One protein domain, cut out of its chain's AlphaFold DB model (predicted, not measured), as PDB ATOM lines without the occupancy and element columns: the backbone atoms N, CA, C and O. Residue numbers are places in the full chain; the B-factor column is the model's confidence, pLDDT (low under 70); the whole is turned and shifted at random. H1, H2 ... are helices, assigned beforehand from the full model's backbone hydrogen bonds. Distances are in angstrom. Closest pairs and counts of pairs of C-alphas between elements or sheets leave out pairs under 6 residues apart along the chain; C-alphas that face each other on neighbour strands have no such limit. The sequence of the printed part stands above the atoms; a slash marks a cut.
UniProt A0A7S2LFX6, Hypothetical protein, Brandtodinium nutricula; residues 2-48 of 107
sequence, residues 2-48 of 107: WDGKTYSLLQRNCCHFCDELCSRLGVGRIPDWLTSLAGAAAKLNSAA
ATOM      1  N   TRP A   2      32.224 -28.725 -21.177       85.69
ATOM      2  CA  TRP A   2      32.811 -27.505 -21.754       85.69
ATOM      3  C   TRP A   2      34.135 -27.174 -21.062       85.69
ATOM      4  O   TRP A   2      34.190 -26.317 -20.188       85.69
ATOM      5  N   ASP A   3      35.190 -27.897 -21.436       87.88
ATOM      6  CA  ASP A   3      36.546 -27.654 -20.933       87.88
ATOM      7  C   ASP A   3      37.187 -26.477 -21.687       87.88
ATOM      8  O   ASP A   3      37.120 -26.415 -22.921       87.88
ATOM      9  N   GLY A   4      37.837 -25.565 -20.959       84.00
ATOM     10  CA  GLY A   4      38.521 -24.401 -21.530       84.00
ATOM     11  C   GLY A   4      39.604 -24.760 -22.553       84.00
ATOM     12  O   GLY A   4      39.787 -24.028 -23.522       84.00
ATOM     13  N   LYS A   5      40.251 -25.926 -22.431       87.19
ATOM     14  CA  LYS A   5      41.231 -26.433 -23.412       87.19
ATOM     15  C   LYS A   5      40.613 -26.739 -24.774       87.19
ATOM     16  O   LYS A   5      41.327 -26.825 -25.765       87.19
ATOM     17  N   THR A   6      39.295 -26.928 -24.821       85.75
ATOM     18  CA  THR A   6      38.544 -27.155 -26.063       85.75
ATOM     19  C   THR A   6      37.909 -25.878 -26.607       85.75
ATOM     20  O   THR A   6      37.247 -25.932 -27.642       85.75
ATOM     21  N   TYR A   7      38.084 -24.735 -25.935       84.50
ATOM     22  CA  TYR A   7      37.494 -23.476 -26.370       84.50
ATOM     23  C   TYR A   7      38.113 -23.035 -27.698       84.50
ATOM     24  O   TYR A   7      39.321 -22.840 -27.812       84.50
ATOM     25  N   SER A   8      37.267 -22.862 -28.708       83.38
ATOM     26  CA  SER A   8      37.651 -22.316 -30.006       83.38
ATOM     27  C   SER A   8      36.822 -21.072 -30.244       83.38
ATOM     28  O   SER A   8      35.592 -21.152 -30.256       83.38
ATOM     29  N   LEU A   9      37.489 -19.936 -30.475       81.62
ATOM     30  CA  LEU A   9      36.833 -18.645 -30.713       81.62
ATOM     31  C   LEU A   9      35.757 -18.732 -31.804       81.62
ATOM     32  O   LEU A   9      34.738 -18.048 -31.731       81.62
ATOM     33  N   LEU A  10      35.969 -19.605 -32.788       80.00
ATOM     34  CA  LEU A  10      35.121 -19.725 -33.969       80.00
ATOM     35  C   LEU A  10      34.137 -20.893 -33.883       80.00
ATOM     36  O   LEU A  10      33.001 -20.763 -34.319       80.00
ATOM     37  N   GLN A  11      34.570 -22.034 -33.343       80.00
ATOM     38  CA  GLN A  11      33.835 -23.301 -33.477       80.00
ATOM     39  C   GLN A  11      33.272 -23.834 -32.155       80.00
ATOM     40  O   GLN A  11      32.489 -24.782 -32.148       80.00
ATOM     41  N   ARG A  12      33.710 -23.284 -31.019       85.62
ATOM     42  CA  ARG A  12      33.353 -23.789 -29.690       85.62
ATOM     43  C   ARG A  12      33.489 -22.670 -28.663       85.62
ATOM     44  O   ARG A  12      34.349 -22.721 -27.787       85.62
ATOM     45  N   ASN A  13      32.653 -21.647 -28.831       85.25
ATOM     46  CA  ASN A  13      32.655 -20.426 -28.027       85.25
ATOM     47  C   ASN A  13      31.404 -20.303 -27.136       85.25
ATOM     48  O   ASN A  13      30.562 -21.204 -27.089       85.25
ATOM     49  N   CYS A  14      31.265 -19.163 -26.457       86.25
ATOM     50  CA  CYS A  14      30.127 -18.860 -25.587       86.25
ATOM     51  C   CYS A  14      28.750 -19.012 -26.264       86.25
ATOM     52  O   CYS A  14      27.840 -19.539 -25.633       86.25
ATOM     53  N   CYS A  15      28.584 -18.646 -27.538       85.75
ATOM     54  CA  CYS A  15      27.310 -18.806 -28.250       85.75
ATOM     55  C   CYS A  15      26.903 -20.283 -28.349       85.75
ATOM     56  O   CYS A  15      25.747 -20.635 -28.135       85.75
ATOM     57  N   HIS A  16      27.867 -21.163 -28.621       87.81
ATOM     58  CA  HIS A  16      27.630 -22.600 -28.756       87.81
ATOM     59  C   HIS A  16      27.282 -23.237 -27.404       87.81
ATOM     60  O   HIS A  16      26.402 -24.094 -27.323       87.81
ATOM     61  N   PHE A  17      27.943 -22.783 -26.334       89.44
ATOM     62  CA  PHE A  17      27.607 -23.180 -24.970       89.44
ATOM     63  C   PHE A  17      26.185 -22.762 -24.599       89.44
ATOM     64  O   PHE A  17      25.425 -23.584 -24.090       89.44
ATOM     65  N   CYS A  18      25.815 -21.510 -24.877       88.06
ATOM     66  CA  CYS A  18      24.478 -21.000 -24.599       88.06
ATOM     67  C   CYS A  18      23.403 -21.783 -25.364       88.06
ATOM     68  O   CYS A  18      22.400 -22.142 -24.757       88.06
ATOM     69  N   ASP A  19      23.620 -22.123 -26.642       89.25
ATOM     70  CA  ASP A  19      22.677 -22.956 -27.410       89.25
ATOM     71  C   ASP A  19      22.473 -24.337 -26.767       89.25
ATOM     72  O   ASP A  19      21.342 -24.798 -26.583       89.25
ATOM     73  N   GLU A  20      23.568 -24.989 -26.358       90.06
ATOM     74  CA  GLU A  20      23.505 -26.294 -25.697       90.06
ATOM     75  C   GLU A  20      22.846 -26.202 -24.310       90.06
ATOM     76  O   GLU A  20      22.047 -27.066 -23.945       90.06
ATOM     77  N   LEU A  21      23.136 -25.150 -23.541       90.00
ATOM     78  CA  LEU A  21      22.526 -24.902 -22.237       90.00
ATOM     79  C   LEU A  21      21.020 -24.647 -22.364       90.00
ATOM     80  O   LEU A  21      20.240 -25.273 -21.650       90.00
ATOM     81  N   CYS A  22      20.602 -23.780 -23.286       89.31
ATOM     82  CA  CYS A  22      19.193 -23.496 -23.552       89.31
ATOM     83  C   CYS A  22      18.439 -24.755 -24.008       89.31
ATOM     84  O   CYS A  22      17.340 -25.034 -23.520       89.31
ATOM     85  N   SER A  23      19.079 -25.584 -24.839       89.44
ATOM     86  CA  SER A  23      18.538 -26.885 -25.249       89.44
ATOM     87  C   SER A  23      18.360 -27.833 -24.057       89.44
ATOM     88  O   SER A  23      17.315 -28.467 -23.924       89.44
ATOM     89  N   ARG A  24      19.344 -27.902 -23.150       89.56
ATOM     90  CA  ARG A  24      19.279 -28.729 -21.929       89.56
ATOM     91  C   ARG A  24      18.238 -28.232 -20.926       89.56
ATOM     92  O   ARG A  24      17.629 -29.045 -20.239       89.56
ATOM     93  N   LEU A  25      18.034 -26.918 -20.844       93.56
ATOM     94  CA  LEU A  25      17.006 -26.295 -20.006       93.56
ATOM     95  C   LEU A  25      15.596 -26.407 -20.609       93.56
ATOM     96  O   LEU A  25      14.625 -26.078 -19.936       93.56
ATOM     97  N   GLY A  26      15.467 -26.863 -21.861       90.19
ATOM     98  CA  GLY A  26      14.180 -27.007 -22.543       90.19
ATOM     99  C   GLY A  26      13.550 -25.682 -22.983       90.19
ATOM    100  O   GLY A  26      12.369 -25.659 -23.315       90.19
ATOM    101  N   VAL A  27      14.318 -24.586 -23.006       89.56
ATOM    102  CA  VAL A  27      13.829 -23.246 -23.398       89.56
ATOM    103  C   VAL A  27      13.957 -22.975 -24.904       89.56
ATOM    104  O   VAL A  27      13.570 -21.909 -25.373       89.56
ATOM    105  N   GLY A  28      14.467 -23.943 -25.672       84.00
ATOM    106  CA  GLY A  28      14.691 -23.830 -27.114       84.00
ATOM    107  C   GLY A  28      16.128 -23.440 -27.467       84.00
ATOM    108  O   GLY A  28      17.018 -23.489 -26.624       84.00
ATOM    109  N   ARG A  29      16.360 -23.103 -28.738       84.00
ATOM    110  CA  ARG A  29      17.675 -22.694 -29.259       84.00
ATOM    111  C   ARG A  29      17.868 -21.188 -29.146       84.00
ATOM    112  O   ARG A  29      16.885 -20.443 -29.132       84.00
ATOM    113  N   ILE A  30      19.118 -20.736 -29.100       84.44
ATOM    114  CA  ILE A  30      19.393 -19.293 -29.146       84.44
ATOM    115  C   ILE A  30      19.091 -18.728 -30.546       84.44
ATOM    116  O   ILE A  30      19.236 -19.445 -31.536       84.44
ATOM    117  N   PRO A  31      18.685 -17.451 -30.657       79.75
ATOM    118  CA  PRO A  31      18.452 -16.808 -31.947       79.75
ATOM    119  C   PRO A  31      19.652 -16.886 -32.906       79.75
ATOM    120  O   PRO A  31      20.786 -16.604 -32.519       79.75
ATOM    121  N   ASP A  32      19.395 -17.177 -34.185       74.19
ATOM    122  CA  ASP A  32      20.442 -17.391 -35.203       74.19
ATOM    123  C   ASP A  32      21.347 -16.168 -35.436       74.19
ATOM    124  O   ASP A  32      22.505 -16.300 -35.833       74.19
ATOM    125  N   TRP A  33      20.864 -14.953 -35.169       74.56
ATOM    126  CA  TRP A  33      21.680 -13.742 -35.301       74.56
ATOM    127  C   TRP A  33      22.816 -13.684 -34.262       74.56
ATOM    128  O   TRP A  33      23.870 -13.123 -34.555       74.56
ATOM    129  N   LEU A  34      22.671 -14.347 -33.106       73.00
ATOM    130  CA  LEU A  34      23.744 -14.474 -32.109       73.00
ATOM    131  C   LEU A  34      24.842 -15.445 -32.561       73.00
ATOM    132  O   LEU A  34      26.018 -15.230 -32.274       73.00
ATOM    133  N   THR A  35      24.488 -16.511 -33.284       69.25
ATOM    134  CA  THR A  35      25.461 -17.478 -33.828       69.25
ATOM    135  C   THR A  35      26.044 -17.034 -35.170       69.25
ATOM    136  O   THR A  35      27.118 -17.499 -35.560       69.25
ATOM    137  N   SER A  36      25.393 -16.089 -35.856       65.75
ATOM    138  CA  SER A  36      25.822 -15.555 -37.154       65.75
ATOM    139  C   SER A  36      27.198 -14.890 -37.104       65.75
ATOM    140  O   SER A  36      27.969 -15.054 -38.047       65.75
ATOM    141  N   LEU A  37      27.562 -14.224 -35.998       64.88
ATOM    142  CA  LEU A  37      28.904 -13.654 -35.822       64.88
ATOM    143  C   LEU A  37      29.984 -14.746 -35.771       64.88
ATOM    144  O   LEU A  37      30.994 -14.658 -36.469       64.88
ATOM    145  N   ALA A  38      29.747 -15.811 -35.000       63.25
ATOM    146  CA  ALA A  38      30.655 -16.954 -34.933       63.25
ATOM    147  C   ALA A  38      30.766 -17.661 -36.297       63.25
ATOM    148  O   ALA A  38      31.864 -17.990 -36.743       63.25
ATOM    149  N   GLY A  39      29.638 -17.822 -36.998       60.50
ATOM    150  CA  GLY A  39      29.595 -18.386 -38.346       60.50
ATOM    151  C   GLY A  39      30.318 -17.530 -39.393       60.50
ATOM    152  O   GLY A  39      31.023 -18.073 -40.241       60.50
ATOM    153  N   ALA A  40      30.185 -16.203 -39.337       60.97
ATOM    154  CA  ALA A  40      30.897 -15.279 -40.219       60.97
ATOM    155  C   ALA A  40      32.412 -15.329 -39.972       60.97
ATOM    156  O   ALA A  40      33.187 -15.483 -40.917       60.97
ATOM    157  N   ALA A  41      32.833 -15.300 -38.706       60.53
ATOM    158  CA  ALA A  41      34.242 -15.394 -38.338       60.53
ATOM    159  C   ALA A  41      34.857 -16.756 -38.730       60.53
ATOM    160  O   ALA A  41      35.981 -16.812 -39.233       60.53
ATOM    161  N   ALA A  42      34.108 -17.857 -38.596       60.19
ATOM    162  CA  ALA A  42      34.540 -19.176 -39.063       60.19
ATOM    163  C   ALA A  42      34.754 -19.218 -40.586       60.19
ATOM    164  O   ALA A  42      35.768 -19.742 -41.044       60.19
ATOM    165  N   LYS A  43      33.840 -18.622 -41.367       59.09
ATOM    166  CA  LYS A  43      33.950 -18.544 -42.835       59.09
ATOM    167  C   LYS A  43      35.160 -17.723 -43.288       59.09
ATOM    168  O   LYS A  43      35.835 -18.126 -44.232       59.09
ATOM    169  N   LEU A  44      35.465 -16.619 -42.603       59.69
ATOM    170  CA  LEU A  44      36.665 -15.818 -42.877       59.69
ATOM    171  C   LEU A  44      37.953 -16.612 -42.618       59.69
ATOM    172  O   LEU A  44      38.874 -16.569 -43.430       59.69
ATOM    173  N   ASN A  45      37.997 -17.406 -41.546       57.03
ATOM    174  CA  ASN A  45      39.157 -18.249 -41.247       57.03
ATOM    175  C   ASN A  45      39.365 -19.371 -42.286       57.03
ATOM    176  O   ASN A  45      40.497 -19.740 -42.591       57.03
ATOM    177  N   SER A  46      38.288 -19.906 -42.866       56.47
ATOM    178  CA  SER A  46      38.378 -20.886 -43.959       56.47
ATOM    179  C   SER A  46      38.820 -20.258 -45.285       56.47
ATOM    180  O   SER A  46      39.533 -20.904 -46.043       56.47
ATOM    181  N   ALA A  47      38.454 -19.001 -45.553       53.44
ATOM    182  CA  ALA A  47      38.886 -18.268 -46.747       53.44
ATOM    183  C   ALA A  47      40.374 -17.859 -46.710       53.44
ATOM    184  O   ALA A  47      40.975 -17.634 -47.757       53.44
ATOM    185  N   ALA A  48      40.985 -17.801 -45.521       52.00
ATOM    186  CA  ALA A  48      42.426 -17.583 -45.359       52.00
ATOM    187  C   ALA A  48      43.281 -18.810 -45.742       52.00
ATOM    188  O   ALA A  48      44.487 -18.674 -45.950       52.00
TER     189      ALA A  48
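This is residues 2 to 48 of the 107 residues of the protein "Hypothetical protein" of Brandtodinium nutricula (UniProt A0A7S2LFX6). The longer helix H2 and the helix H1 make a flat helical hairpin, slid lengthwise so that they meet over a small part of each, with residues 2 to 13 as a long lead-in without a named element. The 47 printed residues hold two named helices, H1 then H2, and no named strand: the class is all helix. The whole is only just loose, close to compact, with a radius of gyration of the C-alphas of 11.6 A and spans of 37 by 26 by 10 A.

H2, residues 32 to 47, and H1, residues 14 to 25, touch and form a hairpin. They run opposite ways at a steep tilt of 41 degrees. Residues 34 to 38 of H2 alone touch residues 15 to 16 of H1 alone; the closest C-alphas, of Thr 35 and Cys 15, are 6.0 A apart. Every O i to N i+4 pair is within hydrogen-bond range in H1, and 10 of 12 in H2.

H2 runs 21.8 A to C-alpha 47 at (38.886, -18.268, -46.747), with a kink of 25 degrees near residue 39. H1 runs 16.1 A from C-alpha 14 at (30.127, -18.860, -25.587).

The C-alphas of Gly 26 and Ala 48, the two farthest apart, are 37.5 A apart. The printed part has no cut, and the link from H1 to H2 is short. Residues 35 to 48 have pLDDT under 70.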